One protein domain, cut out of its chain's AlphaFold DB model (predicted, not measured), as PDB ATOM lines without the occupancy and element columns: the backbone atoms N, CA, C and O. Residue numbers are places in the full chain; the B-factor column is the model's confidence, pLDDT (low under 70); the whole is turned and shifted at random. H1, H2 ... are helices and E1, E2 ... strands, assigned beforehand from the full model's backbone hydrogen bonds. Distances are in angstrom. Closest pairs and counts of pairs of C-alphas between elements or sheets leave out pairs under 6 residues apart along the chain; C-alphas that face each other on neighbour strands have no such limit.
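Overview. This is residues 22 to 135 of the 135 residues of an uncharacterized protein of Bacteroides sp. OM08-17BH (UniProt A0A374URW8). Little regular structure: a rounded body made mostly of loops, with one antiparallel hairpin, E1 and E2, and four short helices spread out around it. H1 is near E2, and H4 comes close to the end of E1. The printed part has 114 residues, in the order H1 E1 E2 H2 H3 H4; the class is mixed, with 38 residues in named elements. It is compact, radius of gyration of the C-alphas 13.2 A, spanning 32 by 30 by 27 A.

Along the chain. E1, residues 46 to 53, is 19.7 A long, from C-alpha 46 at (35.213, -9.512, 34.268); E2, residues 58 to 64, is 19.2 A. H1 is residues 31 to 35, H2 91 to 94, H3 116 to 120. H4, residues 125 to 133, 12.6 A, ends at (59.324, -18.737, 29.561).

Arrangement. E1 and E2 are antiparallel at 154 degrees; N 48 and O 62 are within hydrogen-bond range at 2.9 A. Residues 28 to 29 pair antiparallel with 60 to 61 of E2. The closest C-alphas of E1 and H4, Leu 53 and Ser 130, are 6.8 A apart. H2 and H4 are close but not clearly touching, C-alphas of Ile 92 and Cys 133 at 7.9 A. H3 is apart from H4. Every O i to N i+4 pair is within range in H1, H3 and H4; H2 is too short for one.

Size, cuts and confidence. The printed part has no cut. The links E2 to H2 and H2 to H3 are long. Residues 112 to 135 are among those under pLDDT 70.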
ATOM      1  N   CYS A  22      50.630  -0.845  23.715       59.91
ATOM      2  CA  CYS A  22      51.145  -2.210  23.717       59.91
ATOM      3  C   CYS A  22      51.136  -2.859  25.121       59.91
ATOM      4  O   CYS A  22      51.199  -4.074  25.246       59.91
ATOM      5  N   CYS A  23      50.981  -2.076  26.196       64.19
ATOM      6  CA  CYS A  23      50.925  -2.565  27.583       64.19
ATOM      7  C   CYS A  23      49.495  -2.959  28.011       64.19
ATOM      8  O   CYS A  23      49.092  -2.699  29.150       64.19
ATOM      9  N   GLY A  24      48.720  -3.513  27.075       68.44
ATOM     10  CA  GLY A  24      47.322  -3.901  27.251       68.44
ATOM     11  C   GLY A  24      47.130  -5.096  28.188       68.44
ATOM     12  O   GLY A  24      48.059  -5.554  28.859       68.44
ATOM     13  N   SER A  25      45.895  -5.586  28.269       73.00
ATOM     14  CA  SER A  25      45.571  -6.757  29.084       73.00
ATOM     15  C   SER A  25      46.261  -7.999  28.520       73.00
ATOM     16  O   SER A  25      45.907  -8.486  27.454       73.00
ATOM     17  N   VAL A  26      47.257  -8.500  29.250       78.12
ATOM     18  CA  VAL A  26      47.923  -9.778  28.979       78.12
ATOM     19  C   VAL A  26      47.478 -10.822  30.005       78.12
ATOM     20  O   VAL A  26      47.104 -10.434  31.119       78.12
ATOM     21  N   PRO A  27      47.539 -12.124  29.672       83.06
ATOM     22  CA  PRO A  27      47.333 -13.182  30.651       83.06
ATOM     23  C   PRO A  27      48.341 -13.050  31.792       83.06
ATOM     24  O   PRO A  27      49.548 -13.029  31.548       83.06
ATOM     25  N   ILE A  28      47.864 -12.933  33.030       87.19
ATOM     26  CA  ILE A  28      48.711 -12.999  34.229       87.19
ATOM     27  C   ILE A  28      48.048 -13.881  35.290       87.19
ATOM     28  O   ILE A  28      46.824 -14.051  35.251       87.19
ATOM     29  N   PRO A  29      48.799 -14.395  36.282       90.69
ATOM     30  CA  PRO A  29      48.211 -15.269  37.283       90.69
ATOM     31  C   PRO A  29      47.125 -14.562  38.079       90.69
ATOM     32  O   PRO A  29      47.343 -13.468  38.608       90.69
ATOM     33  N   LYS A  30      45.975 -15.219  38.233       92.31
ATOM     34  CA  LYS A  30      44.785 -14.676  38.898       92.31
ATOM     35  C   LYS A  30      45.092 -14.130  40.295       92.31
ATOM     36  O   LYS A  30      44.580 -13.084  40.691       92.31
ATOM     37  N   GLN A  31      46.005 -14.786  41.010       92.69
ATOM     38  CA  GLN A  31      46.471 -14.374  42.335       92.69
ATOM     39  C   GLN A  31      47.078 -12.960  42.391       92.69
ATOM     40  O   GLN A  31      46.992 -12.317  43.437       92.69
ATOM     41  N   TYR A  32      47.623 -12.421  41.291       93.50
ATOM     42  CA  TYR A  32      48.128 -11.042  41.259       93.50
ATOM     43  C   TYR A  32      47.007 -10.016  41.453       93.50
ATOM     44  O   TYR A  32      47.229  -9.002  42.115       93.50
ATOM     45  N   PHE A  33      45.803 -10.273  40.935       93.06
ATOM     46  CA  PHE A  33      44.661  -9.367  41.102       93.06
ATOM     47  C   PHE A  33      44.164  -9.333  42.547       93.06
ATOM     48  O   PHE A  33      43.777  -8.273  43.037       93.06
ATOM     49  N   THR A  34      44.249 -10.459  43.256       93.19
ATOM     50  CA  THR A  34      43.938 -10.524  44.689       93.19
ATOM     51  C   THR A  34      45.037  -9.862  45.521       93.19
ATOM     52  O   THR A  34      44.756  -8.969  46.318       93.19
ATOM     53  N   ALA A  35      46.301 -10.243  45.309       95.31
ATOM     54  CA  ALA A  35      47.435  -9.774  46.108       95.31
ATOM     55  C   ALA A  35      47.745  -8.280  45.915       95.31
ATOM     56  O   ALA A  35      48.238  -7.618  46.829       95.31
ATOM     57  N   LEU A  36      47.466  -7.733  44.727       95.25
ATOM     58  CA  LEU A  36      47.732  -6.337  44.375       95.25
ATOM     59  C   LEU A  36      46.444  -5.531  44.186       95.25
ATOM     60  O   LEU A  36      46.476  -4.492  43.531       95.25
ATOM     61  N   LYS A  37      45.323  -5.964  44.781       95.44
ATOM     62  CA  LYS A  37      44.006  -5.321  44.635       95.44
ATOM     63  C   LYS A  37      44.048  -3.803  44.848       95.44
ATOM     64  O   LYS A  37      43.504  -3.056  44.046       95.44
ATOM     65  N   ASN A  38      44.782  -3.340  45.859       96.38
ATOM     66  CA  ASN A  38      44.911  -1.913  46.195       96.38
ATOM     67  C   ASN A  38      45.709  -1.088  45.169       96.38
ATOM     68  O   ASN A  38      45.823   0.125  45.300       96.38
ATOM     69  N   ARG A  39      46.310  -1.738  44.169       95.38
ATOM     70  CA  ARG A  39      47.034  -1.094  43.069       95.38
ATOM     71  C   ARG A  39      46.249  -1.122  41.756       95.38
ATOM     72  O   ARG A  39      46.748  -0.584  40.766       95.38
ATOM     73  N   ILE A  40      45.062  -1.728  41.733       94.81
ATOM     74  CA  ILE A  40      44.142  -1.677  40.595       94.81
ATOM     75  C   ILE A  40      43.586  -0.254  40.496       94.81
ATOM     76  O   ILE A  40      43.041   0.274  41.460       94.81
ATOM     77  N   VAL A  41      43.754   0.371  39.333       94.56
ATOM     78  CA  VAL A  41      43.352   1.764  39.060       94.56
ATOM     79  C   VAL A  41      42.259   1.866  38.000       94.56
ATOM     80  O   VAL A  41      41.692   2.938  37.816       94.56
ATOM     81  N   ARG A  42      41.953   0.764  37.309       91.88
ATOM     82  CA  ARG A  42      40.816   0.662  36.391       91.88
ATOM     83  C   ARG A  42      39.881  -0.444  36.875       91.88
ATOM     84  O   ARG A  42      40.381  -1.527  37.187       91.88
ATOM     85  N   PRO A  43      38.562  -0.197  36.943       93.12
ATOM     86  CA  PRO A  43      37.595  -1.224  37.304       93.12
ATOM     87  C   PRO A  43      37.713  -2.447  36.392       93.12
ATOM     88  O   PRO A  43      37.858  -2.314  35.178       93.12
ATOM     89  N   ILE A  44      37.655  -3.633  36.989       94.19
ATOM     90  CA  ILE A  44      37.593  -4.897  36.257       94.19
ATOM     91  C   ILE A  44      36.116  -5.243  36.101       94.19
ATOM     92  O   ILE A  44      35.422  -5.396  37.104       94.19
ATOM     93  N   LEU A  45      35.650  -5.356  34.860       94.31
ATOM     94  CA  LEU A  45      34.292  -5.788  34.536       94.31
ATOM     95  C   LEU A  45      34.165  -7.302  34.721       94.31
ATOM     96  O   LEU A  45      33.203  -7.788  35.310       94.31
ATOM     97  N   ARG A  46      35.165  -8.046  34.233       93.00
ATOM     98  CA  ARG A  46      35.213  -9.512  34.268       93.00
ATOM     99  C   ARG A  46      36.618 -10.034  33.962       93.00
ATOM    100  O   ARG A  46      37.498  -9.285  33.532       93.00
ATOM    101  N   PHE A  47      36.811 -11.329  34.180       91.25
ATOM    102  CA  PHE A  47      38.014 -12.059  33.792       91.25
ATOM    103  C   PHE A  47      37.675 -13.049  32.682       91.25
ATOM    104  O   PHE A  47      36.669 -13.745  32.789       91.25
ATOM    105  N   GLU A  48      38.526 -13.118  31.665       86.19
ATOM    106  CA  GLU A  48      38.543 -14.205  30.686       86.19
ATOM    107  C   GLU A  48      39.589 -15.235  31.096       86.19
ATOM    108  O   GLU A  48      40.696 -14.871  31.513       86.19
ATOM    109  N   ASP A  49      39.229 -16.512  31.000       84.12
ATOM    110  CA  ASP A  49      40.130 -17.607  31.336       84.12
ATOM    111  C   ASP A  49      41.237 -17.734  30.281       84.12
ATOM    112  O   ASP A  49      40.976 -17.733  29.079       84.12
ATOM    113  N   ALA A  50      42.481 -17.821  30.748       78.75
ATOM    114  CA  ALA A  50      43.662 -18.033  29.923       78.75
ATOM    115  C   ALA A  50      44.366 -19.363  30.271       78.75
ATOM    116  O   ALA A  50      45.505 -19.591  29.871       78.75
ATOM    117  N   GLY A  51      43.702 -20.243  31.020       80.00
ATOM    118  CA  GLY A  51      44.190 -21.570  31.363       80.00
ATOM    119  C   GLY A  51      45.274 -21.593  32.443       80.00
ATOM    120  O   GLY A  51      45.732 -20.572  32.966       80.00
ATOM    121  N   ASP A  52      45.678 -22.811  32.795       81.75
ATOM    122  CA  ASP A  52      46.743 -23.060  33.761       81.75
ATOM    123  C   ASP A  52      48.113 -23.089  33.081       81.75
ATOM    124  O   ASP A  52      48.385 -23.911  32.209       81.75
ATOM    125  N   LEU A  53      48.994 -22.197  33.534       76.00
ATOM    126  CA  LEU A  53      50.377 -22.066  33.080       76.00
ATOM    127  C   LEU A  53      51.285 -22.065  34.315       76.00
ATOM    128  O   LEU A  53      51.587 -20.997  34.874       76.00
ATOM    129  N   PRO A  54      51.697 -23.248  34.802       78.50
ATOM    130  CA  PRO A  54      52.520 -23.376  36.001       78.50
ATOM    131  C   PRO A  54      53.780 -22.500  35.960       78.50
ATOM    132  O   PRO A  54      54.070 -21.791  36.922       78.50
ATOM    133  N   GLU A  55      54.466 -22.441  34.819       71.25
ATOM    134  CA  GLU A  55      55.663 -21.619  34.587       71.25
ATOM    135  C   GLU A  55      55.414 -20.103  34.620       71.25
ATOM    136  O   GLU A  55      56.349 -19.316  34.807       71.25
ATOM    137  N   MET A  56      54.159 -19.682  34.459       71.19
ATOM    138  CA  MET A  56      53.737 -18.292  34.615       71.19
ATOM    139  C   MET A  56      53.199 -17.987  36.006       71.19
ATOM    140  O   MET A  56      52.982 -16.816  36.309       71.19
ATOM    141  N   GLY A  57      53.044 -18.994  36.868       80.06
ATOM    142  CA  GLY A  57      52.560 -18.844  38.238       80.06
ATOM    143  C   GLY A  57      51.146 -19.371  38.477       80.06
ATOM    144  O   GLY A  57      50.480 -18.857  39.378       80.06
ATOM    145  N   GLY A  58      50.696 -20.364  37.700       87.06
ATOM    146  CA  GLY A  58      49.450 -21.113  37.925       87.06
ATOM    147  C   GLY A  58      48.310 -20.700  36.993       87.06
ATOM    148  O   GLY A  58      48.528 -20.521  35.797       87.06
ATOM    149  N   HIS A  59      47.102 -20.537  37.537       88.75
ATOM    150  CA  HIS A  59      45.915 -20.146  36.766       88.75
ATOM    151  C   HIS A  59      46.021 -18.707  36.265       88.75
ATOM    152  O   HIS A  59      46.105 -17.775  37.076       88.75
ATOM    153  N   ASN A  60      46.040 -18.513  34.947       85.38
ATOM    154  CA  ASN A  60      46.166 -17.206  34.308       85.38
ATOM    155  C   ASN A  60      44.816 -16.718  33.784       85.38
ATOM    156  O   ASN A  60      43.981 -17.490  33.327       85.38
ATOM    157  N   VAL A  61      44.617 -15.402  33.833       88.44
ATOM    158  CA  VAL A  61      43.409 -14.747  33.323       88.44
ATOM    159  C   VAL A  61      43.758 -13.440  32.626       88.44
ATOM    160  O   VAL A  61      44.735 -12.769  32.979       88.44
ATOM    161  N   VAL A  62      42.924 -13.044  31.668       87.19
ATOM    162  CA  VAL A  62      42.941 -11.705  31.071       87.19
ATOM    163  C   VAL A  62      41.853 -10.873  31.740       87.19
ATOM    164  O   VAL A  62      40.687 -11.255  31.774       87.19
ATOM    165  N   ALA A  63      42.217  -9.719  32.296       89.44
ATOM    166  CA  ALA A  63      41.238  -8.805  32.875       89.44
ATOM    167  C   ALA A  63      40.621  -7.903  31.799       89.44
ATOM    168  O   ALA A  63      41.336  -7.247  31.033       89.44
ATOM    169  N   ILE A  64      39.291  -7.834  31.791       88.19
ATOM    170  CA  ILE A  64      38.511  -6.963  30.917       88.19
ATOM    171  C   ILE A  64      38.080  -5.739  31.721       88.19
ATOM    172  O   ILE A  64      37.411  -5.862  32.746       88.19
ATOM    173  N   THR A  65      38.505  -4.560  31.276       90.06
ATOM    174  CA  THR A  65      38.215  -3.257  31.903       90.06
ATOM    175  C   THR A  65      37.338  -2.363  31.030       90.06
ATOM    176  O   THR A  65      36.899  -1.310  31.486       90.06
ATOM    177  N   ASN A  66      37.088  -2.773  29.784       88.25
ATOM    178  CA  ASN A  66      36.211  -2.100  28.836       88.25
ATOM    179  C   ASN A  66      35.581  -3.141  27.894       88.25
ATOM    180  O   ASN A  66      36.256  -4.105  27.528       88.25
ATOM    181  N   GLU A  67      34.313  -2.946  27.526       84.75
ATOM    182  CA  GLU A  67      33.608  -3.778  26.538       84.75
ATOM    183  C   GLU A  67      34.146  -3.545  25.119       84.75
ATOM    184  O   GLU A  67      34.224  -4.483  24.327       84.75
ATOM    185  N   ASP A  68      34.585  -2.319  24.804       81.88
ATOM    186  CA  ASP A  68      35.376  -2.079  23.599       81.88
ATOM    187  C   ASP A  68      36.806  -2.572  23.837       81.88
ATOM    188  O   ASP A  68      37.592  -1.978  24.583       81.88
ATOM    189  N   LEU A  69      37.154  -3.674  23.178       71.56
ATOM    190  CA  LEU A  69      38.455  -4.323  23.298       71.56
ATOM    191  C   LEU A  69      39.611  -3.438  22.817       71.56
ATOM    192  O   LEU A  69      40.725  -3.580  23.322       71.56
ATOM    193  N   ASN A  70      39.358  -2.479  21.920       73.62
ATOM    194  CA  ASN A  70      40.365  -1.498  21.506       73.62
ATOM    195  C   ASN A  70      40.659  -0.474  22.611       73.62
ATOM    196  O   ASN A  70      41.753   0.098  22.669       73.62
ATOM    197  N   GLU A  71      39.713  -0.289  23.530       79.06
ATOM    198  CA  GLU A  71      39.842   0.544  24.723       79.06
ATOM    199  C   GLU A  71      40.117  -0.261  25.996       79.06
ATOM    200  O   GLU A  71      40.315   0.319  27.069       79.06
ATOM    201  N   ASN A  72      40.202  -1.590  25.901       82.00
ATOM    202  CA  ASN A  72      40.584  -2.427  27.024       82.00
ATOM    203  C   ASN A  72      42.045  -2.140  27.406       82.00
ATOM    204  O   ASN A  72      42.965  -2.145  26.577       82.00
ATOM    205  N   ARG A  73      42.269  -1.849  28.687       85.19
ATOM    206  CA  ARG A  73      43.595  -1.565  29.250       85.19
ATOM    207  C   ARG A  73      43.863  -2.483  30.434       85.19
ATOM    208  O   ARG A  73      42.946  -2.951  31.104       85.19
ATOM    209  N   CYS A  74      45.139  -2.682  30.746       88.75
ATOM    210  CA  CYS A  74      45.521  -3.404  31.952       88.75
ATOM    211  C   CYS A  74      44.944  -2.698  33.205       88.75
ATOM    212  O   CYS A  74      45.115  -1.482  33.337       88.75
ATOM    213  N   PRO A  75      44.354  -3.425  34.176       92.69
ATOM    214  CA  PRO A  75      43.804  -2.833  35.402       92.69
ATOM    215  C   PRO A  75      44.816  -2.063  36.259       92.69
ATOM    216  O   PRO A  75      44.444  -1.207  37.059       92.69
ATOM    217  N   PHE A  76      46.106  -2.358  36.089       92.44
ATOM    218  CA  PHE A  76      47.215  -1.698  36.779       92.44
ATOM    219  C   PHE A  76      47.832  -0.546  35.972       92.44
ATOM    220  O   PHE A  76      48.804   0.060  36.425       92.44
ATOM    221  N   GLN A  77      47.335  -0.248  34.769       89.94
ATOM    222  CA  GLN A  77      47.835   0.857  33.957       89.94
ATOM    223  C   GLN A  77      47.131   2.159  34.348       89.94
ATOM    224  O   GLN A  77      45.926   2.322  34.159       89.94
ATOM    225  N   ARG A  78      47.912   3.112  34.852       88.50
ATOM    226  CA  ARG A  78      47.457   4.466  35.178       88.50
ATOM    227  C   ARG A  78      47.064   5.246  33.918       88.50
ATOM    228  O   ARG A  78      47.417   4.874  32.801       88.50
ATOM    229  N   TYR A  79      46.361   6.361  34.096       84.75
ATOM    230  CA  TYR A  79      45.982   7.258  32.996       84.75
ATOM    231  C   TYR A  79      47.177   7.976  32.348       84.75
ATOM    232  O   TYR A  79      47.102   8.333  31.181       84.75
ATOM    233  N   ASP A  80      48.305   8.105  33.059       84.12
ATOM    234  CA  ASP A  80      49.594   8.550  32.502       84.12
ATOM    235  C   ASP A  80      50.402   7.402  31.865       84.12
ATOM    236  O   ASP A  80      51.609   7.520  31.650       84.12
ATOM    237  N   TYR A  81      49.740   6.269  31.605       82.06
ATOM    238  CA  TYR A  81      50.272   5.061  30.973       82.06
ATOM    239  C   TYR A  81      51.398   4.351  31.743       82.06
ATOM    240  O   TYR A  81      51.981   3.386  31.246       82.06
ATOM    241  N   LYS A  82      51.678   4.762  32.988       84.25
ATOM    242  CA  LYS A  82      52.623   4.067  33.870       84.25
ATOM    243  C   LYS A  82      51.986   2.829  34.500       84.25
ATOM    244  O   LYS A  82      50.801   2.804  34.833       84.25
ATOM    245  N   CYS A  83      52.799   1.798  34.715       86.81
ATOM    246  CA  CYS A  83      52.377   0.582  35.404       86.81
ATOM    247  C   CYS A  83      52.424   0.785  36.927       86.81
ATOM    248  O   CYS A  83      53.489   1.037  37.487       86.81
ATOM    249  N   ASN A  84      51.289   0.628  37.609       91.56
ATOM    250  CA  ASN A  84      51.173   0.799  39.061       91.56
ATOM    251  C   ASN A  84      51.802  -0.358  39.867       91.56
ATOM    252  O   ASN A  84      51.952  -0.291  41.088       91.56
ATOM    253  N   ILE A  85      52.185  -1.433  39.174       91.06
ATOM    254  CA  ILE A  85      52.867  -2.603  39.733       91.06
ATOM    255  C   ILE A  85      54.253  -2.796  39.111       91.06
ATOM    256  O   ILE A  85      54.731  -3.921  39.049       91.06
ATOM    257  N   TYR A  86      54.896  -1.733  38.607       86.69
ATOM    258  CA  TYR A  86      56.150  -1.836  37.846       86.69
ATOM    259  C   TYR A  86      57.239  -2.662  38.559       86.69
ATOM    260  O   TYR A  86      57.900  -3.487  37.920       86.69
ATOM    261  N   ASP A  87      57.374  -2.464  39.872       88.69
ATOM    262  CA  ASP A  87      58.280  -3.155  40.799       88.69
ATOM    263  C   ASP A  87      57.885  -4.617  41.068       88.69
ATOM    264  O   ASP A  87      58.726  -5.454  41.387       88.69
ATOM    265  N   ARG A  88      56.603  -4.940  40.896       90.19
ATOM    266  CA  ARG A  88      56.001  -6.249  41.175       90.19
ATOM    267  C   ARG A  88      55.429  -6.905  39.925       90.19
ATOM    268  O   ARG A  88      54.514  -7.712  40.025       90.19
ATOM    269  N   ARG A  89      55.930  -6.562  38.736       88.19
ATOM    270  CA  ARG A  89      55.416  -7.128  37.483       88.19
ATOM    271  C   ARG A  89      55.586  -8.652  37.468       88.19
ATOM    272  O   ARG A  89      56.686  -9.111  37.808       88.19
ATOM    273  N   PRO A  90      54.569  -9.420  37.034       85.94
ATOM    274  CA  PRO A  90      54.732 -10.846  36.773       85.94
ATOM    275  C   PRO A  90      55.721 -11.067  35.623       85.94
ATOM    276  O   PRO A  90      56.007 -10.145  34.853       85.94
ATOM    277  N   LYS A  91      56.252 -12.291  35.513       82.69
ATOM    278  CA  LYS A  91      57.315 -12.655  34.558       82.69
ATOM    279  C   LYS A  91      56.974 -12.239  33.123       82.69
ATOM    280  O   LYS A  91      57.748 -11.507  32.513       82.69
ATOM    281  N   ILE A  92      55.776 -12.579  32.644       78.38
ATOM    282  CA  ILE A  92      55.295 -12.217  31.301       78.38
ATOM    283  C   ILE A  92      55.348 -10.705  31.026       78.38
ATOM    284  O   ILE A  92      55.827 -10.275  29.981       78.38
ATOM    285  N   CYS A  93      54.964  -9.868  31.995       81.56
ATOM    286  CA  CYS A  93      55.005  -8.411  31.848       81.56
ATOM    287  C   CYS A  93      56.433  -7.844  31.811       81.56
ATOM    288  O   CYS A  93      56.625  -6.711  31.367       81.56
ATOM    289  N   ARG A  94      57.433  -8.576  32.318       81.62
ATOM    290  CA  ARG A  94      58.849  -8.171  32.242       81.62
ATOM    291  C   ARG A  94      59.464  -8.503  30.888       81.62
ATOM    292  O   ARG A  94      60.348  -7.776  30.459       81.62
ATOM    293  N   MET A  95      58.958  -9.541  30.226       76.25
ATOM    294  CA  MET A  95      59.421  -9.981  28.906       76.25
ATOM    295  C   MET A  95      58.881  -9.116  27.758       76.25
ATOM    296  O   MET A  95      59.273  -9.275  26.601       76.25
ATOM    297  N   PHE A  96      57.955  -8.206  28.053       74.00
ATOM    298  CA  PHE A  96      57.352  -7.339  27.056       74.00
ATOM    299  C   PHE A  96      58.395  -6.421  26.391       74.00
ATOM    300  O   PHE A  96      59.169  -5.749  27.070       74.00
ATOM    301  N   GLY A  97      58.398  -6.365  25.055       69.19
ATOM    302  CA  GLY A  97      59.378  -5.628  24.249       69.19
ATOM    303  C   GLY A  97      60.628  -6.437  23.884       69.19
ATOM    304  O   GLY A  97      61.458  -5.981  23.092       69.19
ATOM    305  N   GLU A  98      60.771  -7.665  24.394       74.75
ATOM    306  CA  GLU A  98      61.848  -8.560  23.965       74.75
ATOM    307  C   GLU A  98      61.633  -9.090  22.541       74.75
ATOM    308  O   GLU A  98      62.605  -9.506  21.913       74.75
ATOM    309  N   GLY A  99      60.397  -9.046  22.025       66.94
ATOM    310  CA  GLY A  99      60.049  -9.486  20.671       66.94
ATOM    311  C   GLY A  99      60.032 -11.007  20.483       66.94
ATOM    312  O   GLY A  99      59.868 -11.474  19.361       66.94
ATOM    313  N   LYS A 100      60.187 -11.777  21.570       69.81
ATOM    314  CA  LYS A 100      60.255 -13.249  21.552       69.81
ATOM    315  C   LYS A 100      58.921 -13.930  21.221       69.81
ATOM    316  O   LYS A 100      58.933 -15.075  20.792       69.81
ATOM    317  N   HIS A 101      57.798 -13.239  21.420       67.94
ATOM    318  CA  HIS A 101      56.445 -13.692  21.085       67.94
ATOM    319  C   HIS A 101      55.656 -12.532  20.482       67.94
ATOM    320  O   HIS A 101      55.903 -11.389  20.871       67.94
ATOM    321  N   LYS A 102      54.656 -12.801  19.632       63.41
ATOM    322  CA  LYS A 102      53.818 -11.744  19.043       63.41
ATOM    323  C   LYS A 102      53.150 -10.847  20.095       63.41
ATOM    324  O   LYS A 102      53.184  -9.632  19.977       63.41
ATOM    325  N   TYR A 103      52.682 -11.405  21.212       62.41
ATOM    326  CA  TYR A 103      52.116 -10.628  22.338       62.41
ATOM    327  C   TYR A 103      53.141  -9.969  23.267       62.41
ATOM    328  O   TYR A 103      52.764  -9.306  24.227       62.41
ATOM    329  N   LEU A 104      54.435 -10.146  23.006       70.56
ATOM    330  CA  LEU A 104      55.529  -9.482  23.719       70.56
ATOM    331  C   LEU A 104      56.253  -8.486  22.806       70.56
ATOM    332  O   LEU A 104      57.402  -8.120  23.073       70.56
ATOM    333  N   GLN A 105      55.602  -8.073  21.716       70.81
ATOM    334  CA  GLN A 105      56.125  -7.103  20.767       70.81
ATOM    335  C   GLN A 105      55.684  -5.680  21.117       70.81
ATOM    336  O   GLN A 105      54.546  -5.419  21.499       70.81
ATOM    337  N   CYS A 106      56.605  -4.734  20.966       71.19
ATOM    338  CA  CYS A 106      56.382  -3.316  21.187       71.19
ATOM    339  C   CYS A 106      56.506  -2.562  19.860       71.19
ATOM    340  O   CYS A 106      57.611  -2.392  19.341       71.19
ATOM    341  N   GLY A 107      55.384  -2.048  19.345       63.78
ATOM    342  CA  GLY A 107      55.360  -1.219  18.130       63.78
ATOM    343  C   GLY A 107      56.279   0.002  18.203       63.78
ATOM    344  O   GLY A 107      56.870   0.402  17.205       63.78
ATOM    345  N   TYR A 108      56.495   0.540  19.408       65.31
ATOM    346  CA  TYR A 108      57.431   1.643  19.632       65.31
ATOM    347  C   TYR A 108      58.902   1.248  19.411       65.31
ATOM    348  O   TYR A 108      59.728   2.091  19.080       65.31
ATOM    349  N   LEU A 109      59.234  -0.037  19.555       66.56
ATOM    350  CA  LEU A 109      60.555  -0.589  19.240       66.56
ATOM    351  C   LEU A 109      60.674  -1.016  17.766       66.56
ATOM    352  O   LEU A 109      61.610  -1.732  17.421       66.56
ATOM    353  N   GLY A 110      59.717  -0.636  16.909       65.12
ATOM    354  CA  GLY A 110      59.658  -1.058  15.506       65.12
ATOM    355  C   GLY A 110      59.259  -2.526  15.315       65.12
ATOM    356  O   GLY A 110      59.453  -3.077  14.236       65.12
ATOM    357  N   GLN A 111      58.730  -3.180  16.354       73.69
ATOM    358  CA  GLN A 111      58.272  -4.568  16.278       73.69
ATOM    359  C   GLN A 111      56.833  -4.616  15.744       73.69
ATOM    360  O   GLN A 111      56.042  -3.710  16.005       73.69
ATOM    361  N   LYS A 112      56.471  -5.671  15.007       67.06
ATOM    362  CA  LYS A 112      55.095  -5.846  14.517       67.06
ATOM    363  C   LYS A 112      54.162  -5.997  15.723       67.06
ATOM    364  O   LYS A 112      54.467  -6.759  16.620       67.06
ATOM    365  N   MET A 113      53.073  -5.244  15.802       62.56
ATOM    366  CA  MET A 113      52.102  -5.427  16.884       62.56
ATOM    367  C   MET A 113      51.020  -6.393  16.397       62.56
ATOM    368  O   MET A 113      50.594  -6.246  15.248       62.56
ATOM    369  N   PRO A 114      50.582  -7.361  17.215       59.75
ATOM    370  CA  PRO A 114      49.450  -8.190  16.850       59.75
ATOM    371  C   PRO A 114      48.183  -7.334  16.824       59.75
ATOM    372  O   PRO A 114      48.001  -6.454  17.671       59.75
ATOM    373  N   THR A 115      47.324  -7.564  15.839       60.62
ATOM    374  CA  THR A 115      46.016  -6.913  15.760       60.62
ATOM    375  C   THR A 115      45.102  -7.421  16.875       60.62
ATOM    376  O   THR A 115      45.301  -8.506  17.426       60.62
ATOM    377  N   THR A 116      44.061  -6.653  17.208       55.75
ATOM    378  CA  THR A 116      43.030  -7.079  18.169       55.75
ATOM    379  C   THR A 116      42.410  -8.424  17.763       55.75
ATOM    380  O   THR A 116      42.188  -9.290  18.603       55.75
ATOM    381  N   GLU A 117      42.215  -8.650  16.463       54.88
ATOM    382  CA  GLU A 117      41.695  -9.902  15.903       54.88
ATOM    383  C   GLU A 117      42.676 -11.081  16.071       54.88
ATOM    384  O   GLU A 117      42.264 -12.172  16.468       54.88
ATOM    385  N   GLU A 118      43.984 -10.854  15.879       60.22
ATOM    386  CA  GLU A 118      45.045 -11.847  16.130       60.22
ATOM    387  C   GLU A 118      45.206 -12.191  17.620       60.22
ATOM    388  O   GLU A 118      45.779 -13.232  17.943       60.22
ATOM    389  N   ILE A 119      44.764 -11.316  18.531       57.84
ATOM    390  CA  ILE A 119      44.733 -11.558  19.983       57.84
ATOM    391  C   ILE A 119      43.524 -12.421  20.364       57.84
ATOM    392  O   ILE A 119      43.659 -13.344  21.160       57.84
ATOM    393  N   LEU A 120      42.352 -12.140  19.791       49.41
ATOM    394  CA  LEU A 120      41.091 -12.785  20.180       49.41
ATOM    395  C   LEU A 120      40.910 -14.191  19.609       49.41
ATOM    396  O   LEU A 120      40.247 -15.024  20.219       49.41
ATOM    397  N   THR A 121      41.479 -14.455  18.436       51.28
ATOM    398  CA  THR A 121      41.308 -15.733  17.728       51.28
ATOM    399  C   THR A 121      42.347 -16.781  18.107       51.28
ATOM    400  O   THR A 121      42.219 -17.943  17.719       51.28
ATOM    401  N   ASP A 122      43.364 -16.410  18.885       56.19
ATOM    402  CA  ASP A 122      44.499 -17.282  19.150       56.19
ATOM    403  C   ASP A 122      44.613 -17.688  20.623       56.19
ATOM    404  O   ASP A 122      45.498 -17.277  21.374       56.19
ATOM    405  N   LEU A 123      43.722 -18.601  21.001       52.50
ATOM    406  CA  LEU A 123      43.800 -19.353  22.253       52.50
ATOM    407  C   LEU A 123      45.045 -20.275  22.325       52.50
ATOM    408  O   LEU A 123      45.373 -20.750  23.408       52.50
ATOM    409  N   ARG A 124      45.773 -20.523  21.217       54.66
ATOM    410  CA  ARG A 124      46.970 -21.402  21.171       54.66
ATOM    411  C   ARG A 124      48.272 -20.676  21.505       54.66
ATOM    412  O   ARG A 124      49.226 -21.298  21.966       54.66
ATOM    413  N   SER A 125      48.306 -19.358  21.352       58.62
ATOM    414  CA  SER A 125      49.442 -18.504  21.720       58.62
ATOM    415  C   SER A 125      49.894 -18.634  23.174       58.62
ATOM    416  O   SER A 125      51.028 -18.306  23.523       58.62
ATOM    417  N   ILE A 126      49.001 -19.077  24.051       56.50
ATOM    418  CA  ILE A 126      49.298 -19.264  25.465       56.50
ATOM    419  C   ILE A 126      50.349 -20.374  25.661       56.50
ATOM    420  O   ILE A 126      51.330 -20.175  26.386       56.50
ATOM    421  N   GLU A 127      50.217 -21.495  24.945       58.44
ATOM    422  CA  GLU A 127      51.210 -22.579  24.946       58.44
ATOM    423  C   GLU A 127      52.547 -22.145  24.323       58.44
ATOM    424  O   GLU A 127      53.619 -22.615  24.713       58.44
ATOM    425  N   GLU A 128      52.522 -21.233  23.351       62.91
ATOM    426  CA  GLU A 128      53.741 -20.690  22.740       62.91
ATOM    427  C   GLU A 128      54.487 -19.747  23.693       62.91
ATOM    428  O   GLU A 128      55.712 -19.825  23.816       62.91
ATOM    429  N   ILE A 129      53.758 -18.913  24.438       58.97
ATOM    430  CA  ILE A 129      54.311 -18.069  25.501       58.97
ATOM    431  C   ILE A 129      54.947 -18.920  26.611       58.97
ATOM    432  O   ILE A 129      56.051 -18.602  27.070       58.97
ATOM    433  N   SER A 130      54.288 -20.010  27.013       57.34
ATOM    434  CA  SER A 130      54.808 -20.989  27.978       57.34
ATOM    435  C   SER A 130      56.206 -21.491  27.589       57.34
ATOM    436  O   SER A 130      57.163 -21.383  28.363       57.34
ATOM    437  N   LYS A 131      56.372 -21.933  26.335       62.25
ATOM    438  CA  LYS A 131      57.650 -22.440  25.796       62.25
ATOM    439  C   LYS A 131      58.775 -21.404  25.835       62.25
ATOM    440  O   LYS A 131      59.936 -21.771  26.001       62.25
ATOM    441  N   ILE A 132      58.458 -20.116  25.698       60.66
ATOM    442  CA  ILE A 132      59.447 -19.025  25.739       60.66
ATOM    443  C   ILE A 132      59.896 -18.739  27.174       60.66
ATOM    444  O   ILE A 132      61.053 -18.393  27.399       60.66
ATOM    445  N   CYS A 133      59.003 -18.900  28.147       53.97
ATOM    446  CA  CYS A 133      59.324 -18.737  29.561       53.97
ATOM    447  C   CYS A 133      60.243 -19.821  30.130       53.97
ATOM    448  O   CYS A 133      60.856 -19.586  31.173       53.97
ATOM    449  N   ASN A 134      60.314 -20.980  29.476       54.06
ATOM    450  CA  ASN A 134      61.045 -22.166  29.925       54.06
ATOM    451  C   ASN A 134      62.470 -22.292  29.338       54.06
ATOM    452  O   ASN A 134      63.089 -23.344  29.480       54.06
ATOM    453  N   LYS A 135      62.993 -21.241  28.688       49.41
ATOM    454  CA  LYS A 135      64.406 -21.106  28.280       49.41
ATOM    455  C   LYS A 135      65.119 -20.073  29.142       49.41
ATOM    456  O   LYS A 135      66.319 -20.283  29.401       49.41
TER     457      LYS A 135